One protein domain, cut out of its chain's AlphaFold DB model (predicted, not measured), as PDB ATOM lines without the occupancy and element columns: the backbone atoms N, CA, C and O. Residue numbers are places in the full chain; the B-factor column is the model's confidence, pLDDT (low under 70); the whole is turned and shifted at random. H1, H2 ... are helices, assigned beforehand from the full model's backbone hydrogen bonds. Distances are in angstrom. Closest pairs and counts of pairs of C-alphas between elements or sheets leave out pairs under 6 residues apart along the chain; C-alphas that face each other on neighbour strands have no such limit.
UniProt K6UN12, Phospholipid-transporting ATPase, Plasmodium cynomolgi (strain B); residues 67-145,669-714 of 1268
ATOM      1  N   THR A  67     -27.858  -4.485 -17.369       83.50
ATOM      2  CA  THR A  67     -27.224  -5.781 -17.693       83.50
ATOM      3  C   THR A  67     -26.275  -6.255 -16.587       83.50
ATOM      4  O   THR A  67     -25.382  -5.500 -16.183       83.50
ATOM      5  N   LYS A  68     -26.366  -7.533 -16.211       80.12
ATOM      6  CA  LYS A  68     -25.431  -8.220 -15.308       80.12
ATOM      7  C   LYS A  68     -24.005  -8.222 -15.883       80.12
ATOM      8  O   LYS A  68     -23.041  -7.948 -15.165       80.12
ATOM      9  N   TYR A  69     -23.846  -8.490 -17.183       82.12
ATOM     10  CA  TYR A  69     -22.540  -8.772 -17.795       82.12
ATOM     11  C   TYR A  69     -22.149  -7.773 -18.890       82.12
ATOM     12  O   TYR A  69     -22.951  -6.975 -19.373       82.12
ATOM     13  N   THR A  70     -20.871  -7.780 -19.275       83.06
ATOM     14  CA  THR A  70     -20.418  -7.219 -20.559       83.06
ATOM     15  C   THR A  70     -20.158  -8.371 -21.522       83.06
ATOM     16  O   THR A  70     -19.875  -9.479 -21.075       83.06
ATOM     17  N   VAL A  71     -20.151  -8.118 -22.833       78.88
ATOM     18  CA  VAL A  71     -19.865  -9.148 -23.857       78.88
ATOM     19  C   VAL A  71     -18.547  -9.899 -23.591       78.88
ATOM     20  O   VAL A  71     -18.450 -11.088 -23.872       78.88
ATOM     21  N   ILE A  72     -17.546  -9.227 -23.004       82.38
ATOM     22  CA  ILE A  72     -16.236  -9.810 -22.675       82.38
ATOM     23  C   ILE A  72     -16.259 -10.517 -21.310       82.38
ATOM     24  O   ILE A  72     -15.726 -11.616 -21.172       82.38
ATOM     25  N   THR A  73     -16.878  -9.910 -20.291       84.69
ATOM     26  CA  THR A  73     -16.932 -10.492 -18.936       84.69
ATOM     27  C   THR A  73     -17.989 -11.580 -18.777       84.69
ATOM     28  O   THR A  73     -17.954 -12.273 -17.765       84.69
ATOM     29  N   PHE A  74     -18.894 -11.756 -19.746       87.06
ATOM     30  CA  PHE A  74     -19.969 -12.747 -19.705       87.06
ATOM     31  C   PHE A  74     -19.434 -14.159 -19.462       87.06
ATOM     32  O   PHE A  74     -19.675 -14.710 -18.397       87.06
ATOM     33  N   ILE A  75     -18.646 -14.717 -20.388       87.56
ATOM     34  CA  ILE A  75     -18.200 -16.120 -20.303       87.56
ATOM     35  C   ILE A  75     -17.375 -16.398 -19.027       87.56
ATOM     36  O   ILE A  75     -17.714 -17.352 -18.327       87.56
ATOM     37  N   PRO A  76     -16.346 -15.602 -18.657       87.50
ATOM     38  CA  PRO A  76     -15.556 -15.888 -17.456       87.50
ATOM     39  C   PRO A  76     -16.368 -15.786 -16.161       87.50
ATOM     40  O   PRO A  76     -16.185 -16.604 -15.262       87.50
ATOM     41  N   LEU A  77     -17.267 -14.800 -16.062       85.69
ATOM     42  CA  LEU A  77     -18.038 -14.555 -14.845       85.69
ATOM     43  C   LEU A  77     -19.221 -15.527 -14.713       85.69
ATOM     44  O   LEU A  77     -19.458 -16.042 -13.626       85.69
ATOM     45  N   PHE A  78     -19.900 -15.851 -15.818       88.12
ATOM     46  CA  PHE A  78     -20.911 -16.910 -15.881       88.12
ATOM     47  C   PHE A  78     -20.324 -18.263 -15.455       88.12
ATOM     48  O   PHE A  78     -20.863 -18.903 -14.556       88.12
ATOM     49  N   LEU A  79     -19.185 -18.675 -16.030       87.69
ATOM     50  CA  LEU A  79     -18.533 -19.934 -15.650       87.69
ATOM     51  C   LEU A  79     -18.081 -19.921 -14.184       87.69
ATOM     52  O   LEU A  79     -18.239 -20.929 -13.499       87.69
ATOM     53  N   PHE A  80     -17.573 -18.791 -13.678       87.69
ATOM     54  CA  PHE A  80     -17.238 -18.653 -12.261       87.69
ATOM     55  C   PHE A  80     -18.460 -18.853 -11.354       87.69
ATOM     56  O   PHE A  80     -18.362 -19.592 -10.381       87.69
ATOM     57  N   TYR A  81     -19.611 -18.253 -11.675       84.19
ATOM     58  CA  TYR A  81     -20.829 -18.439 -10.881       84.19
ATOM     59  C   TYR A  81     -21.440 -19.836 -11.030       84.19
ATOM     60  O   TYR A  81     -21.914 -20.373 -10.034       84.19
ATOM     61  N   GLN A  82     -21.369 -20.463 -12.208       87.56
ATOM     62  CA  GLN A  82     -21.818 -21.845 -12.400       87.56
ATOM     63  C   GLN A  82     -20.959 -22.825 -11.578       87.56
ATOM     64  O   GLN A  82     -21.499 -23.710 -10.922       87.56
ATOM     65  N   PHE A  83     -19.630 -22.657 -11.562       87.75
ATOM     66  CA  PHE A  83     -18.703 -23.488 -10.774       87.75
ATOM     67  C   PHE A  83     -18.512 -23.024  -9.318       87.75
ATOM     68  O   PHE A  83     -17.765 -23.658  -8.570       87.75
ATOM     69  N   ALA A  84     -19.183 -21.952  -8.888       84.19
ATOM     70  CA  ALA A  84     -19.309 -21.621  -7.470       84.19
ATOM     71  C   ALA A  84     -20.254 -22.598  -6.746       84.19
ATOM     72  O   ALA A  84     -20.140 -22.756  -5.530       84.19
ATOM     73  N   ASP A  85     -21.140 -23.268  -7.492       82.56
ATOM     74  CA  ASP A  85     -22.059 -24.281  -6.975       82.56
ATOM     75  C   ASP A  85     -21.367 -25.635  -6.855       82.56
ATOM     76  O   ASP A  85     -20.730 -26.124  -7.797       82.56
ATOM     77  N   PHE A  86     -21.516 -26.259  -5.689       86.19
ATOM     78  CA  PHE A  86     -20.776 -27.457  -5.317       86.19
ATOM     79  C   PHE A  86     -21.046 -28.626  -6.272       86.19
ATOM     80  O   PHE A  86     -20.114 -29.324  -6.664       86.19
ATOM     81  N   LEU A  87     -22.294 -28.787  -6.723       84.88
ATOM     82  CA  LEU A  87     -22.684 -29.825  -7.678       84.88
ATOM     83  C   LEU A  87     -21.939 -29.707  -9.022       84.88
ATOM     84  O   LEU A  87     -21.408 -30.692  -9.537       84.88
ATOM     85  N   ASN A  88     -21.862 -28.498  -9.584       87.06
ATOM     86  CA  ASN A  88     -21.170 -28.250 -10.853       87.06
ATOM     87  C   ASN A  88     -19.649 -28.395 -10.694       87.06
ATOM     88  O   ASN A  88     -18.978 -28.938 -11.573       87.06
ATOM     89  N   LEU A  89     -19.107 -27.945  -9.555       89.19
ATOM     90  CA  LEU A  89     -17.698 -28.107  -9.201       89.19
ATOM     91  C   LEU A  89     -17.314 -29.586  -9.024       89.19
ATOM     92  O   LEU A  89     -16.263 -30.005  -9.506       89.19
ATOM     93  N   PHE A  90     -18.175 -30.393  -8.399       88.31
ATOM     94  CA  PHE A  90     -17.989 -31.837  -8.252       88.31
ATOM     95  C   PHE A  90     -17.883 -32.528  -9.617       88.31
ATOM     96  O   PHE A  90     -16.905 -33.236  -9.865       88.31
ATOM     97  N   TYR A  91     -18.811 -32.269 -10.545       88.12
ATOM     98  CA  TYR A  91     -18.738 -32.865 -11.886       88.12
ATOM     99  C   TYR A  91     -17.570 -32.347 -12.726       88.12
ATOM    100  O   TYR A  91     -17.029 -33.111 -13.528       88.12
ATOM    101  N   LEU A  92     -17.134 -31.097 -12.530       90.06
ATOM    102  CA  LEU A  92     -15.896 -30.596 -13.128       90.06
ATOM    103  C   LEU A  92     -14.688 -31.407 -12.630       90.06
ATOM    104  O   LEU A  92     -13.900 -31.882 -13.444       90.06
ATOM    105  N   CYS A  93     -14.582 -31.641 -11.320       89.56
ATOM    106  CA  CYS A  93     -13.529 -32.473 -10.731       89.56
ATOM    107  C   CYS A  93     -13.583 -33.929 -11.228       89.56
ATOM    108  O   CYS A  93     -12.556 -34.455 -11.650       89.56
ATOM    109  N   VAL A  94     -14.763 -34.565 -11.250       89.19
ATOM    110  CA  VAL A  94     -14.959 -35.929 -11.791       89.19
ATOM    111  C   VAL A  94     -14.527 -36.007 -13.260       89.19
ATOM    112  O   VAL A  94     -13.782 -36.912 -13.637       89.19
ATOM    113  N   SER A  95     -14.931 -35.031 -14.076       88.50
ATOM    114  CA  SER A  95     -14.580 -34.964 -15.501       88.50
ATOM    115  C   SER A  95     -13.074 -34.793 -15.719       88.50
ATOM    116  O   SER A  95     -12.488 -35.498 -16.538       88.50
ATOM    117  N   LEU A  96     -12.430 -33.890 -14.970       90.25
ATOM    118  CA  LEU A  96     -10.987 -33.640 -15.057       90.25
ATOM    119  C   LEU A  96     -10.159 -34.844 -14.588       90.25
ATOM    120  O   LEU A  96      -9.157 -35.175 -15.218       90.25
ATOM    121  N   LEU A  97     -10.587 -35.532 -13.525       90.25
ATOM    122  CA  LEU A  97      -9.905 -36.729 -13.022       90.25
ATOM    123  C   LEU A  97      -9.882 -37.864 -14.055       90.25
ATOM    124  O   LEU A  97      -8.877 -38.562 -14.156       90.25
ATOM    125  N   GLN A  98     -10.932 -38.027 -14.865       88.38
ATOM    126  CA  GLN A  98     -10.974 -39.070 -15.899       88.38
ATOM    127  C   GLN A  98     -10.100 -38.786 -17.125       88.38
ATOM    128  O   GLN A  98      -9.729 -39.728 -17.826       88.38
ATOM    129  N   VAL A  99      -9.717 -37.528 -17.377       87.62
ATOM    130  CA  VAL A  99      -8.716 -37.198 -18.412       87.62
ATOM    131  C   VAL A  99      -7.363 -37.855 -18.089       87.62
ATOM    132  O   VAL A  99      -6.580 -38.134 -18.993       87.62
ATOM    133  N   ILE A 100      -7.097 -38.154 -16.811       89.19
ATOM    134  CA  ILE A 100      -5.893 -38.846 -16.348       89.19
ATOM    135  C   ILE A 100      -6.092 -40.371 -16.493       89.19
ATOM    136  O   ILE A 100      -6.886 -40.955 -15.748       89.19
ATOM    137  N   PRO A 101      -5.328 -41.078 -17.356       83.56
ATOM    138  CA  PRO A 101      -5.541 -42.511 -17.618       83.56
ATOM    139  C   PRO A 101      -5.405 -43.426 -16.388       83.56
ATOM    140  O   PRO A 101      -5.932 -44.532 -16.381       83.56
ATOM    141  N   ILE A 102      -4.717 -42.966 -15.337       84.00
ATOM    142  CA  ILE A 102      -4.528 -43.690 -14.068       84.00
ATOM    143  C   ILE A 102      -5.853 -43.825 -13.295       84.00
ATOM    144  O   ILE A 102      -6.080 -44.841 -12.631       84.00
ATOM    145  N   PHE A 103      -6.732 -42.824 -13.382       84.06
ATOM    146  CA  PHE A 103      -8.006 -42.775 -12.659       84.06
ATOM    147  C   PHE A 103      -9.219 -43.119 -13.528       84.06
ATOM    148  O   PHE A 103     -10.294 -43.356 -12.984       84.06
ATOM    149  N   ASN A 104      -9.061 -43.158 -14.854       82.56
ATOM    150  CA  ASN A 104     -10.163 -43.395 -15.773       82.56
ATOM    151  C   ASN A 104     -10.856 -44.755 -15.532       82.56
ATOM    152  O   ASN A 104     -10.222 -45.809 -15.572       82.56
ATOM    153  N   THR A 105     -12.174 -44.714 -15.329       80.94
ATOM    154  CA  THR A 105     -13.053 -45.874 -15.116       80.94
ATOM    155  C   THR A 105     -13.898 -46.234 -16.346       80.94
ATOM    156  O   THR A 105     -14.590 -47.248 -16.319       80.94
ATOM    157  N   GLY A 106     -13.861 -45.442 -17.427       80.56
ATOM    158  CA  GLY A 106     -14.716 -45.641 -18.601       80.56
ATOM    159  C   GLY A 106     -14.286 -44.826 -19.823       80.56
ATOM    160  O   GLY A 106     -13.108 -44.784 -20.179       80.56
ATOM    161  N   TYR A 107     -15.244 -44.181 -20.492       86.12
ATOM    162  CA  TYR A 107     -14.973 -43.250 -21.592       86.12
ATOM    163  C   TYR A 107     -15.182 -41.813 -21.112       86.12
ATOM    164  O   TYR A 107     -16.306 -41.433 -20.804       86.12
ATOM    165  N   VAL A 108     -14.134 -40.984 -21.138       86.94
ATOM    166  CA  VAL A 108     -14.155 -39.574 -20.678       86.94
ATOM    167  C   VAL A 108     -15.347 -38.772 -21.238       86.94
ATOM    168  O   VAL A 108     -15.935 -37.932 -20.555       86.94
ATOM    169  N   PHE A 109     -15.763 -39.076 -22.473       87.56
ATOM    170  CA  PHE A 109     -16.932 -38.478 -23.120       87.56
ATOM    171  C   PHE A 109     -18.237 -38.628 -22.315       87.56
ATOM    172  O   PHE A 109     -19.020 -37.681 -22.279       87.56
ATOM    173  N   THR A 110     -18.482 -39.760 -21.643       87.00
ATOM    174  CA  THR A 110     -19.760 -40.005 -20.943       87.00
ATOM    175  C   THR A 110     -19.936 -39.169 -19.676       87.00
ATOM    176  O   THR A 110     -21.047 -39.096 -19.164       87.00
ATOM    177  N   PHE A 111     -18.875 -38.516 -19.192       85.44
ATOM    178  CA  PHE A 111     -18.902 -37.639 -18.017       85.44
ATOM    179  C   PHE A 111     -18.742 -36.162 -18.415       85.44
ATOM    180  O   PHE A 111     -19.467 -35.303 -17.913       85.44
ATOM    181  N   VAL A 112     -17.894 -35.875 -19.410       88.62
ATOM    182  CA  VAL A 112     -17.736 -34.524 -19.978       88.62
ATOM    183  C   VAL A 112     -18.992 -34.055 -20.727       88.62
ATOM    184  O   VAL A 112     -19.388 -32.898 -20.581       88.62
ATOM    185  N   ALA A 113     -19.641 -34.912 -21.525       88.56
ATOM    186  CA  ALA A 113     -20.774 -34.492 -22.355       88.56
ATOM    187  C   ALA A 113     -22.014 -34.053 -21.540       88.56
ATOM    188  O   ALA A 113     -22.565 -32.996 -21.860       88.56
ATOM    189  N   PRO A 114     -22.433 -34.759 -20.464       85.81
ATOM    190  CA  PRO A 114     -23.483 -34.267 -19.570       85.81
ATOM    191  C   PRO A 114     -23.154 -32.917 -18.923       85.81
ATOM    192  O   PRO A 114     -24.009 -32.037 -18.917       85.81
ATOM    193  N   LEU A 115     -21.918 -32.715 -18.442       86.75
ATOM    194  CA  LEU A 115     -21.494 -31.450 -17.828       86.75
ATOM    195  C   LEU A 115     -21.574 -30.278 -18.820       86.75
ATOM    196  O   LEU A 115     -22.127 -29.228 -18.494       86.75
ATOM    197  N   ILE A 116     -21.085 -30.474 -20.050       89.81
ATOM    198  CA  ILE A 116     -21.215 -29.487 -21.133       89.81
ATOM    199  C   ILE A 116     -22.692 -29.174 -21.409       89.81
ATOM    200  O   ILE A 116     -23.030 -28.013 -21.628       89.81
ATOM    201  N   PHE A 117     -23.580 -30.173 -21.359       88.81
ATOM    202  CA  PHE A 117     -25.011 -29.968 -21.578       88.81
ATOM    203  C   PHE A 117     -25.667 -29.103 -20.488       88.81
ATOM    204  O   PHE A 117     -26.409 -28.188 -20.845       88.81
ATOM    205  N   ILE A 118     -25.359 -29.299 -19.194       87.56
ATOM    206  CA  ILE A 118     -25.887 -28.412 -18.129       87.56
ATOM    207  C   ILE A 118     -25.435 -26.973 -18.369       87.56
ATOM    208  O   ILE A 118     -26.256 -26.058 -18.419       87.56
ATOM    209  N   ILE A 119     -24.125 -26.784 -18.567       89.44
ATOM    210  CA  ILE A 119     -23.518 -25.463 -18.752       89.44
ATOM    211  C   ILE A 119     -24.136 -24.772 -19.973       89.44
ATOM    212  O   ILE A 119     -24.440 -23.589 -19.903       89.44
ATOM    213  N   PHE A 120     -24.387 -25.501 -21.064       90.12
ATOM    214  CA  PHE A 120     -25.035 -24.977 -22.267       90.12
ATOM    215  C   PHE A 120     -26.500 -24.561 -22.041       90.12
ATOM    216  O   PHE A 120     -26.911 -23.506 -22.526       90.12
ATOM    217  N   VAL A 121     -27.285 -25.336 -21.282       87.81
ATOM    218  CA  VAL A 121     -28.678 -24.982 -20.946       87.81
ATOM    219  C   VAL A 121     -28.730 -23.751 -20.033       87.81
ATOM    220  O   VAL A 121     -29.459 -22.803 -20.335       87.81
ATOM    221  N   SER A 122     -27.912 -23.705 -18.975       86.94
ATOM    222  CA  SER A 122     -27.809 -22.531 -18.093       86.94
ATOM    223  C   SER A 122     -27.281 -21.291 -18.836       86.94
ATOM    224  O   SER A 122     -27.773 -20.187 -18.606       86.94
ATOM    225  N   LEU A 123     -26.347 -21.464 -19.784       89.00
ATOM    226  CA  LEU A 123     -25.818 -20.390 -20.635       89.00
ATOM    227  C   LEU A 123     -26.922 -19.774 -21.501       89.00
ATOM    228  O   LEU A 123     -27.029 -18.553 -21.558       89.00
ATOM    229  N   ILE A 124     -27.755 -20.594 -22.156       86.56
ATOM    230  CA  ILE A 124     -28.883 -20.101 -22.963       86.56
ATOM    231  C   ILE A 124     -29.832 -19.260 -22.106       86.56
ATOM    232  O   ILE A 124     -30.236 -18.181 -22.537       86.56
ATOM    233  N   ASN A 125     -30.168 -19.729 -20.903       84.06
ATOM    234  CA  ASN A 125     -31.112 -19.033 -20.035       84.06
ATOM    235  C   ASN A 125     -30.575 -17.663 -19.576       84.06
ATOM    236  O   ASN A 125     -31.249 -16.644 -19.731       84.06
ATOM    237  N   GLU A 126     -29.327 -17.616 -19.101       87.19
ATOM    238  CA  GLU A 126     -28.702 -16.368 -18.645       87.19
ATOM    239  C   GLU A 126     -28.424 -15.391 -19.811       87.19
ATOM    240  O   GLU A 126     -28.574 -14.181 -19.643       87.19
ATOM    241  N   VAL A 127     -28.119 -15.892 -21.022       87.81
ATOM    242  CA  VAL A 127     -28.078 -15.066 -22.247       87.81
ATOM    243  C   VAL A 127     -29.447 -14.450 -22.542       87.81
ATOM    244  O   VAL A 127     -29.517 -13.262 -22.846       87.81
ATOM    245  N   VAL A 128     -30.535 -15.224 -22.474       85.50
ATOM    246  CA  VAL A 128     -31.888 -14.722 -22.771       85.50
ATOM    247  C   VAL A 128     -32.301 -13.623 -21.792       85.50
ATOM    248  O   VAL A 128     -32.815 -12.591 -22.227       85.50
ATOM    249  N   ASP A 129     -32.049 -13.793 -20.494       85.00
ATOM    250  CA  ASP A 129     -32.425 -12.788 -19.497       85.00
ATOM    251  C   ASP A 129     -31.536 -11.530 -19.523       85.00
ATOM    252  O   ASP A 129     -32.064 -10.428 -19.346       85.00
ATOM    253  N   ASP A 130     -30.232 -11.631 -19.815       87.31
ATOM    254  CA  ASP A 130     -29.383 -10.435 -19.967       87.31
ATOM    255  C   ASP A 130     -29.619  -9.713 -21.311       87.31
ATOM    256  O   ASP A 130     -29.550  -8.485 -21.373       87.31
ATOM    257  N   LEU A 131     -30.012 -10.431 -22.377       86.12
ATOM    258  CA  LEU A 131     -30.444  -9.819 -23.643       86.12
ATOM    259  C   LEU A 131     -31.733  -9.001 -23.494       86.12
ATOM    260  O   LEU A 131     -31.811  -7.904 -24.048       86.12
ATOM    261  N   LYS A 132     -32.727  -9.478 -22.725       85.12
ATOM    262  CA  LYS A 132     -33.940  -8.692 -22.413       85.12
ATOM    263  C   LYS A 132     -33.583  -7.359 -21.745       85.12
ATOM    264  O   LYS A 132     -34.121  -6.319 -22.121       85.12
ATOM    265  N   ARG A 133     -32.648  -7.384 -20.784       85.50
ATOM    266  CA  ARG A 133     -32.139  -6.180 -20.099       85.50
ATOM    267  C   ARG A 133     -31.395  -5.266 -21.064       85.50
ATOM    268  O   ARG A 133     -31.687  -4.078 -21.110       85.50
ATOM    269  N   PHE A 134     -30.511  -5.822 -21.893       87.69
ATOM    270  CA  PHE A 134     -29.762  -5.064 -22.894       87.69
ATOM    271  C   PHE A 134     -30.668  -4.343 -23.905       87.69
ATOM    272  O   PHE A 134     -30.368  -3.212 -24.277       87.69
ATOM    273  N   ILE A 135     -31.777  -4.957 -24.334       88.44
ATOM    274  CA  ILE A 135     -32.745  -4.315 -25.239       88.44
ATOM    275  C   ILE A 135     -33.400  -3.103 -24.560       88.44
ATOM    276  O   ILE A 135     -33.428  -2.029 -25.157       88.44
ATOM    277  N   LYS A 136     -33.844  -3.235 -23.303       84.75
ATOM    278  CA  LYS A 136     -34.439  -2.118 -22.549       84.75
ATOM    279  C   LYS A 136     -33.424  -1.022 -22.194       84.75
ATOM    280  O   LYS A 136     -33.733   0.162 -22.292       84.75
ATOM    281  N   ASP A 137     -32.193  -1.397 -21.846       88.38
ATOM    282  CA  ASP A 137     -31.091  -0.441 -21.697       88.38
ATOM    283  C   ASP A 137     -30.859   0.317 -23.015       88.38
ATOM    284  O   ASP A 137     -30.649   1.526 -23.002       88.38
ATOM    285  N   LEU A 138     -30.883  -0.371 -24.162       88.81
ATOM    286  CA  LEU A 138     -30.669   0.225 -25.483       88.81
ATOM    287  C   LEU A 138     -31.802   1.179 -25.882       88.81
ATOM    288  O   LEU A 138     -31.523   2.186 -26.526       88.81
ATOM    289  N   GLU A 139     -33.041   0.898 -25.492       87.75
ATOM    290  CA  GLU A 139     -34.187   1.795 -25.663       87.75
ATOM    291  C   GLU A 139     -33.985   3.099 -24.874       87.75
ATOM    292  O   GLU A 139     -33.833   4.159 -25.483       87.75
ATOM    293  N   ASN A 140     -33.825   3.012 -23.546       86.44
ATOM    294  CA  ASN A 140     -33.590   4.168 -22.667       86.44
ATOM    295  C   ASN A 140     -32.383   5.022 -23.114       86.44
ATOM    296  O   ASN A 140     -32.442   6.249 -23.150       86.44
ATOM    297  N   ASN A 141     -31.271   4.377 -23.481       91.06
ATOM    298  CA  ASN A 141     -30.039   5.058 -23.898       91.06
ATOM    299  C   ASN A 141     -30.150   5.779 -25.256       91.06
ATOM    300  O   ASN A 141     -29.304   6.623 -25.562       91.06
ATOM    301  N   ASN A 142     -31.146   5.438 -26.079       91.38
ATOM    302  CA  ASN A 142     -31.392   6.049 -27.388       91.38
ATOM    303  C   ASN A 142     -32.612   6.989 -27.397       91.38
ATOM    304  O   ASN A 142     -33.023   7.419 -28.477       91.38
ATOM    305  N   GLU A 143     -33.162   7.350 -26.233       89.50
ATOM    306  CA  GLU A 143     -34.117   8.457 -26.140       89.50
ATOM    307  C   GLU A 143     -33.479   9.756 -26.679       89.50
ATOM    308  O   GLU A 143     -32.270   9.977 -26.541       89.50
ATOM    309  N   ILE A 144     -34.283  10.584 -27.348       90.94
ATOM    310  CA  ILE A 144     -33.838  11.755 -28.107       90.94
ATOM    311  C   ILE A 144     -34.014  13.028 -27.277       90.94
ATOM    312  O   ILE A 144     -35.109  13.329 -26.806       90.94
ATOM    313  N   TYR A 145     -32.944  13.813 -27.209       92.44
ATOM    314  CA  TYR A 145     -32.888  15.142 -26.611       92.44
ATOM    315  C   TYR A 145     -32.264  16.132 -27.603       92.44
ATOM    316  O   TYR A 145     -31.754  15.747 -28.661       92.44
ATOM    317  N   ILE A 669     -26.717 -36.167 -11.832       82.44
ATOM    318  CA  ILE A 669     -26.357 -35.035 -12.710       82.44
ATOM    319  C   ILE A 669     -27.561 -34.406 -13.435       82.44
ATOM    320  O   ILE A 669     -27.567 -33.215 -13.745       82.44
ATOM    321  N   SER A 670     -28.617 -35.192 -13.647       85.06
ATOM    322  CA  SER A 670     -29.884 -34.762 -14.246       85.06
ATOM    323  C   SER A 670     -30.677 -33.777 -13.383       85.06
ATOM    324  O   SER A 670     -31.478 -33.026 -13.933       85.06
ATOM    325  N   LEU A 671     -30.460 -33.728 -12.063       82.38
ATOM    326  CA  LEU A 671     -31.259 -32.896 -11.155       82.38
ATOM    327  C   LEU A 671     -31.128 -31.397 -11.478       82.38
ATOM    328  O   LEU A 671     -32.133 -30.700 -11.610       82.38
ATOM    329  N   SER A 672     -29.899 -30.919 -11.705       81.12
ATOM    330  CA  SER A 672     -29.647 -29.525 -12.103       81.12
ATOM    331  C   SER A 672     -30.234 -29.204 -13.484       81.12
ATOM    332  O   SER A 672     -30.831 -28.144 -13.676       81.12
ATOM    333  N   VAL A 673     -30.129 -30.133 -14.441       82.75
ATOM    334  CA  VAL A 673     -30.698 -29.976 -15.791       82.75
ATOM    335  C   VAL A 673     -32.222 -29.849 -15.726       82.75
ATOM    336  O   VAL A 673     -32.784 -28.928 -16.316       82.75
ATOM    337  N   ASN A 674     -32.881 -30.732 -14.973       87.12
ATOM    338  CA  ASN A 674     -34.334 -30.752 -14.834       87.12
ATOM    339  C   ASN A 674     -34.859 -29.457 -14.198       87.12
ATOM    340  O   ASN A 674     -35.825 -28.894 -14.707       87.12
ATOM    341  N   LEU A 675     -34.197 -28.939 -13.156       85.12
ATOM    342  CA  LEU A 675     -34.571 -27.663 -12.535       85.12
ATOM    343  C   LEU A 675     -34.379 -26.468 -13.480       85.12
ATOM    344  O   LEU A 675     -35.273 -25.632 -13.583       85.12
ATOM    345  N   ASN A 676     -33.271 -26.400 -14.228       84.00
ATOM    346  CA  ASN A 676     -33.074 -25.345 -15.231       84.00
ATOM    347  C   ASN A 676     -34.168 -25.387 -16.319       84.00
ATOM    348  O   ASN A 676     -34.720 -24.348 -16.681       84.00
ATOM    349  N   ILE A 677     -34.526 -26.579 -16.811       87.50
ATOM    350  CA  ILE A 677     -35.605 -26.754 -17.798       87.50
ATOM    351  C   ILE A 677     -36.972 -26.387 -17.200       87.50
ATOM    352  O   ILE A 677     -37.765 -25.732 -17.875       87.50
ATOM    353  N   ALA A 678     -37.239 -26.740 -15.939       88.56
ATOM    354  CA  ALA A 678     -38.470 -26.373 -15.242       88.56
ATOM    355  C   ALA A 678     -38.599 -24.848 -15.071       88.56
ATOM    356  O   ALA A 678     -39.625 -24.284 -15.443       88.56
ATOM    357  N   LYS A 679     -37.541 -24.154 -14.621       86.88
ATOM    358  CA  LYS A 679     -37.511 -22.680 -14.519       86.88
ATOM    359  C   LYS A 679     -37.797 -22.008 -15.870       86.88
ATOM    360  O   LYS A 679     -38.617 -21.090 -15.940       86.88
ATOM    361  N   ILE A 680     -37.210 -22.506 -16.964       86.31
ATOM    362  CA  ILE A 680     -37.509 -22.041 -18.333       86.31
ATOM    363  C   ILE A 680     -38.974 -22.320 -18.712       86.31
ATOM    364  O   ILE A 680     -39.634 -21.455 -19.290       86.31
ATOM    365  N   TYR A 681     -39.508 -23.500 -18.384       90.00
ATOM    366  CA  TYR A 681     -40.897 -23.856 -18.676       90.00
ATOM    367  C   TYR A 681     -41.888 -22.946 -17.940       90.00
ATOM    368  O   TYR A 681     -42.733 -22.340 -18.595       90.00
ATOM    369  N   TYR A 682     -41.743 -22.764 -16.623       89.81
ATOM    370  CA  TYR A 682     -42.605 -21.870 -15.840       89.81
ATOM    371  C   TYR A 682     -42.493 -20.409 -16.304       89.81
ATOM    372  O   TYR A 682     -43.519 -19.749 -16.460       89.81
ATOM    373  N   THR A 683     -41.290 -19.939 -16.670       87.69
ATOM    374  CA  THR A 683     -41.101 -18.620 -17.320       87.69
ATOM    375  C   THR A 683     -42.010 -18.456 -18.545       87.69
ATOM    376  O   THR A 683     -42.593 -17.394 -18.754       87.69
ATOM    377  N   LEU A 684     -42.134 -19.511 -19.357       86.75
ATOM    378  CA  LEU A 684     -42.923 -19.542 -20.590       86.75
ATOM    379  C   LEU A 684     -44.409 -19.877 -20.383       86.75
ATOM    380  O   LEU A 684     -45.156 -19.810 -21.362       86.75
ATOM    381  N   VAL A 685     -44.829 -20.276 -19.181       91.12
ATOM    382  CA  VAL A 685     -46.245 -20.413 -18.806       91.12
ATOM    383  C   VAL A 685     -46.763 -19.057 -18.341       91.12
ATOM    384  O   VAL A 685     -47.683 -18.539 -18.961       91.12
ATOM    385  N   ILE A 686     -46.091 -18.434 -17.367       89.31
ATOM    386  CA  ILE A 686     -46.477 -17.132 -16.798       89.31
ATOM    387  C   ILE A 686     -46.510 -16.040 -17.886       89.31
ATOM    388  O   ILE A 686     -47.484 -15.313 -18.004       89.31
ATOM    389  N   GLN A 687     -45.518 -15.991 -18.789       87.50
ATOM    390  CA  GLN A 687     -45.504 -15.065 -19.946       87.50
ATOM    391  C   GLN A 687     -46.562 -15.358 -21.035       87.50
ATOM    392  O   GLN A 687     -46.507 -14.783 -22.124       87.50
ATOM    393  N   LYS A 688     -47.469 -16.312 -20.809       86.81
ATOM    394  CA  LYS A 688     -48.621 -16.603 -21.674       86.81
ATOM    395  C   LYS A 688     -49.934 -16.614 -20.901       86.81
ATOM    396  O   LYS A 688     -50.941 -17.057 -21.464       86.81
ATOM    397  N   ASP A 689     -49.913 -16.196 -19.640       89.81
ATOM    398  CA  ASP A 689     -51.130 -16.104 -18.861       89.81
ATOM    399  C   ASP A 689     -52.051 -15.021 -19.431       89.81
ATOM    400  O   ASP A 689     -51.602 -14.043 -20.034       89.81
ATOM    401  N   LYS A 690     -53.352 -15.247 -19.281       85.62
ATOM    402  CA  LYS A 690     -54.420 -14.354 -19.728       85.62
ATOM    403  C   LYS A 690     -55.007 -13.528 -18.602       85.62
ATOM    404  O   LYS A 690     -55.590 -12.486 -18.867       85.62
ATOM    405  N   GLU A 691     -54.867 -13.999 -17.373       85.94
ATOM    406  CA  GLU A 691     -55.295 -13.252 -16.196       85.94
ATOM    407  C   GLU A 691     -54.285 -12.125 -15.898       85.94
ATOM    408  O   GLU A 691     -54.636 -11.120 -15.294       85.94
ATOM    409  N   ILE A 692     -53.051 -12.226 -16.423       82.38
ATOM    410  CA  ILE A 692     -51.978 -11.240 -16.215       82.38
ATOM    411  C   ILE A 692     -51.194 -10.927 -17.514       82.38
ATOM    412  O   ILE A 692     -49.962 -11.036 -17.571       82.38
ATOM    413  N   GLU A 693     -51.908 -10.519 -18.578       66.06
ATOM    414  CA  GLU A 693     -51.383 -10.351 -19.958       66.06
ATOM    415  C   GLU A 693     -50.155  -9.419 -20.095       66.06
ATOM    416  O   GLU A 693     -49.410  -9.506 -21.073       66.06
ATOM    417  N   THR A 694     -49.904  -8.533 -19.125       73.88
ATOM    418  CA  THR A 694     -48.801  -7.552 -19.138       73.88
ATOM    419  C   THR A 694     -47.516  -8.028 -18.439       73.88
ATOM    420  O   THR A 694     -46.534  -7.281 -18.363       73.88
ATOM    421  N   THR A 695     -47.468  -9.262 -17.919       82.31
ATOM    422  CA  THR A 695     -46.350  -9.734 -17.078       82.31
ATOM    423  C   THR A 695     -45.042  -9.999 -17.837       82.31
ATOM    424  O   THR A 695     -44.940 -10.830 -18.738       82.31
ATOM    425  N   ILE A 696     -43.960  -9.333 -17.406       82.19
ATOM    426  CA  ILE A 696     -42.613  -9.493 -17.980       82.19
ATOM    427  C   ILE A 696     -41.622  -9.972 -16.912       82.19
ATOM    428  O   ILE A 696     -41.081  -9.181 -16.136       82.19
ATOM    429  N   ILE A 697     -41.311 -11.275 -16.917       83.62
ATOM    430  CA  ILE A 697     -40.266 -11.854 -16.053       83.62
ATOM    431  C   ILE A 697     -38.871 -11.373 -16.493       83.62
ATOM    432  O   ILE A 697     -38.406 -11.668 -17.600       83.62
ATOM    433  N   LYS A 698     -38.193 -10.668 -15.573       81.19
ATOM    434  CA  LYS A 698     -36.850 -10.063 -15.720       81.19
ATOM    435  C   LYS A 698     -35.704 -10.937 -15.165       81.19
ATOM    436  O   LYS A 698     -34.532 -10.560 -15.282       81.19
ATOM    437  N   ASN A 699     -36.028 -12.036 -14.479       85.19
ATOM    438  CA  ASN A 699     -35.077 -12.985 -13.892       85.19
ATOM    439  C   ASN A 699     -35.762 -14.345 -13.663       85.19
ATOM    440  O   ASN A 699     -36.549 -14.488 -12.734       85.19
ATOM    441  N   SER A 700     -35.449 -15.333 -14.492       86.69
ATOM    442  CA  SER A 700     -36.000 -16.698 -14.441       86.69
ATOM    443  C   SER A 700     -35.459 -17.563 -13.292       86.69
ATOM    444  O   SER A 700     -36.052 -18.582 -12.950       86.69
ATOM    445  N   ALA A 701     -34.339 -17.167 -12.679       84.44
ATOM    446  CA  ALA A 701     -33.615 -17.971 -11.689       84.44
ATOM    447  C   ALA A 701     -34.285 -18.094 -10.303       84.44
ATOM    448  O   ALA A 701     -33.776 -18.845  -9.475       84.44
ATOM    449  N   ILE A 702     -35.368 -17.348 -10.049       88.44
ATOM    450  CA  ILE A 702     -36.039 -17.214  -8.738       88.44
ATOM    451  C   ILE A 702     -37.565 -17.385  -8.830       88.44
ATOM    452  O   ILE A 702     -38.300 -16.794  -8.049       88.44
ATOM    453  N   ILE A 703     -38.068 -18.112  -9.829       88.31
ATOM    454  CA  ILE A 703     -39.521 -18.258 -10.027       88.31
ATOM    455  C   ILE A 703     -40.150 -19.132  -8.935       88.31
ATOM    456  O   ILE A 703     -41.293 -18.900  -8.563       88.31
ATOM    457  N   GLU A 704     -39.401 -20.085  -8.376       86.44
ATOM    458  CA  GLU A 704     -39.862 -20.886  -7.240       86.44
ATOM    459  C   GLU A 704     -40.156 -20.032  -5.998       86.44
ATOM    460  O   GLU A 704     -41.104 -20.307  -5.272       86.44
ATOM    461  N   ASN A 705     -39.400 -18.947  -5.807       87.94
ATOM    462  CA  ASN A 705     -39.497 -18.086  -4.636       87.94
ATOM    463  C   ASN A 705     -40.820 -17.315  -4.556       87.94
ATOM    464  O   ASN A 705     -41.050 -16.697  -3.531       87.94
ATOM    465  N   PHE A 706     -41.675 -17.331  -5.586       85.44
ATOM    466  CA  PHE A 706     -43.023 -16.754  -5.504       85.44
ATOM    467  C   PHE A 706     -43.997 -17.586  -4.652       85.44
ATOM    468  O   PHE A 706     -45.031 -17.053  -4.265       85.44
ATOM    469  N   GLY A 707     -43.695 -18.861  -4.372       86.00
ATOM    470  CA  GLY A 707     -44.455 -19.673  -3.408       86.00
ATOM    471  C   GLY A 707     -43.987 -19.513  -1.957       86.00
ATOM    472  O   GLY A 707     -44.756 -19.789  -1.044       86.00
ATOM    473  N   ASP A 708     -42.758 -19.027  -1.766       84.31
ATOM    474  CA  ASP A 708     -42.068 -18.887  -0.478       84.31
ATOM    475  C   ASP A 708     -41.973 -17.380  -0.100       84.31
ATOM    476  O   ASP A 708     -40.869 -16.849   0.058       84.31
ATOM    477  N   VAL A 709     -43.102 -16.648  -0.086       88.19
ATOM    478  CA  VAL A 709     -43.140 -15.193   0.206       88.19
ATOM    479  C   VAL A 709     -44.009 -14.889   1.423       88.19
ATOM    480  O   VAL A 709     -45.214 -14.683   1.296       88.19
ATOM    481  N   ASP A 710     -43.377 -14.772   2.587       91.25
ATOM    482  CA  ASP A 710     -44.059 -14.441   3.846       91.25
ATOM    483  C   ASP A 710     -44.345 -12.931   3.977       91.25
ATOM    484  O   ASP A 710     -45.391 -12.522   4.481       91.25
ATOM    485  N   TYR A 711     -43.443 -12.086   3.458       92.06
ATOM    486  CA  TYR A 711     -43.519 -10.624   3.563       92.06
ATOM    487  C   TYR A 711     -43.569  -9.941   2.191       92.06
ATOM    488  O   TYR A 711     -42.636 -10.041   1.388       92.06
ATOM    489  N   ILE A 712     -44.636  -9.172   1.938       90.12
ATOM    490  CA  ILE A 712     -44.805  -8.374   0.715       90.12
ATOM    491  C   ILE A 712     -44.683  -6.881   1.041       90.12
ATOM    492  O   ILE A 712     -45.655  -6.213   1.391       90.12
ATOM    493  N   PHE A 713     -43.480  -6.335   0.865       91.12
ATOM    494  CA  PHE A 713     -43.247  -4.891   0.921       91.12
ATOM    495  C   PHE A 713     -43.853  -4.219  -0.322       91.12
ATOM    496  O   PHE A 713     -43.319  -4.341  -1.427       91.12
ATOM    497  N   THR A 714     -44.982  -3.533  -0.142       86.81
ATOM    498  CA  THR A 714     -45.670  -2.769  -1.193       86.81
ATOM    499  C   THR A 714     -45.328  -1.284  -1.103       86.81
ATOM    500  O   THR A 714     -45.211  -0.725  -0.015       86.81
TER     501      THR A 714
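AT A GLANCE: This is residues 67 to 145 and 669 to 714 of the 1268 residues of the protein "Phospholipid-transporting ATPase" of Plasmodium cynomolgi (strain B) (UniProt K6UN12). One long helix, H3, makes the long axis, with H4 beside part of it at a shallow tilt and H2 meeting its first part steeply; H1 is near H2 and H3. H3's far end, with residues 138 to 145, sticks out, and beyond H4 residues 687 to 714 have no named element, with 688 to 694 and 705 to 714 standing free. The printed part has 125 residues, with H1, H2, H3 and H4 in that order and no named strand: all helix. The whole is loose, with a radius of gyration of the C-alphas of 18.7 A, and elongated, spanning 64 by 38 by 26 A.

IN THESE COORDINATES: Find C-alpha 109 at (-16.932, -38.478, -23.120); from there H3 runs through residues 109 to 141, 45.5 A, to C-alpha 141 at (-30.039, 5.058, -23.898). H4, residues 670 to 686, covers 24.3 A and ends at C-alpha 686 (-46.477, -17.132, -16.798). H2 is residues 86 to 99, 20.3 A, and H1 is residues 74 to 82, 11.8 A.

HOW THE PARTS SIT: Look at residues 118 to 125 of H3, which alone touch H4; the closest C-alphas, of Ile 118 and Val 673, are 5.6 A apart, and the helices run the same way at a shallow tilt of 29 degrees. With residues 111 to 115 alone, H3 touches H2, closest at the C-alphas of Ser 95 and Val 112, 5.5 A, opposite ways at a steep tilt of 47 degrees. H1 and H3 are close but not clearly touching: the closest C-alphas, of Gln 82 and Ile 119, are 7.5 A apart. H1 and H4 are apart. Every O i to N i+4 pair is within hydrogen-bond range in H1 and H4, against 9 of 10 in H2 and 27 of 29 in H3.

THE WHOLE: The C-alphas farthest apart, of Ile 102 and Tyr 145, are 66.5 A apart. At the cut, residues 146 to 668 are not printed, and C-alphas 145 and 669 are 52.5 A apart. H1 to H2 is a tight link and H2 to H3 a short one. The mean pLDDT of the printed part is 86.4, and residue 693 is under 70.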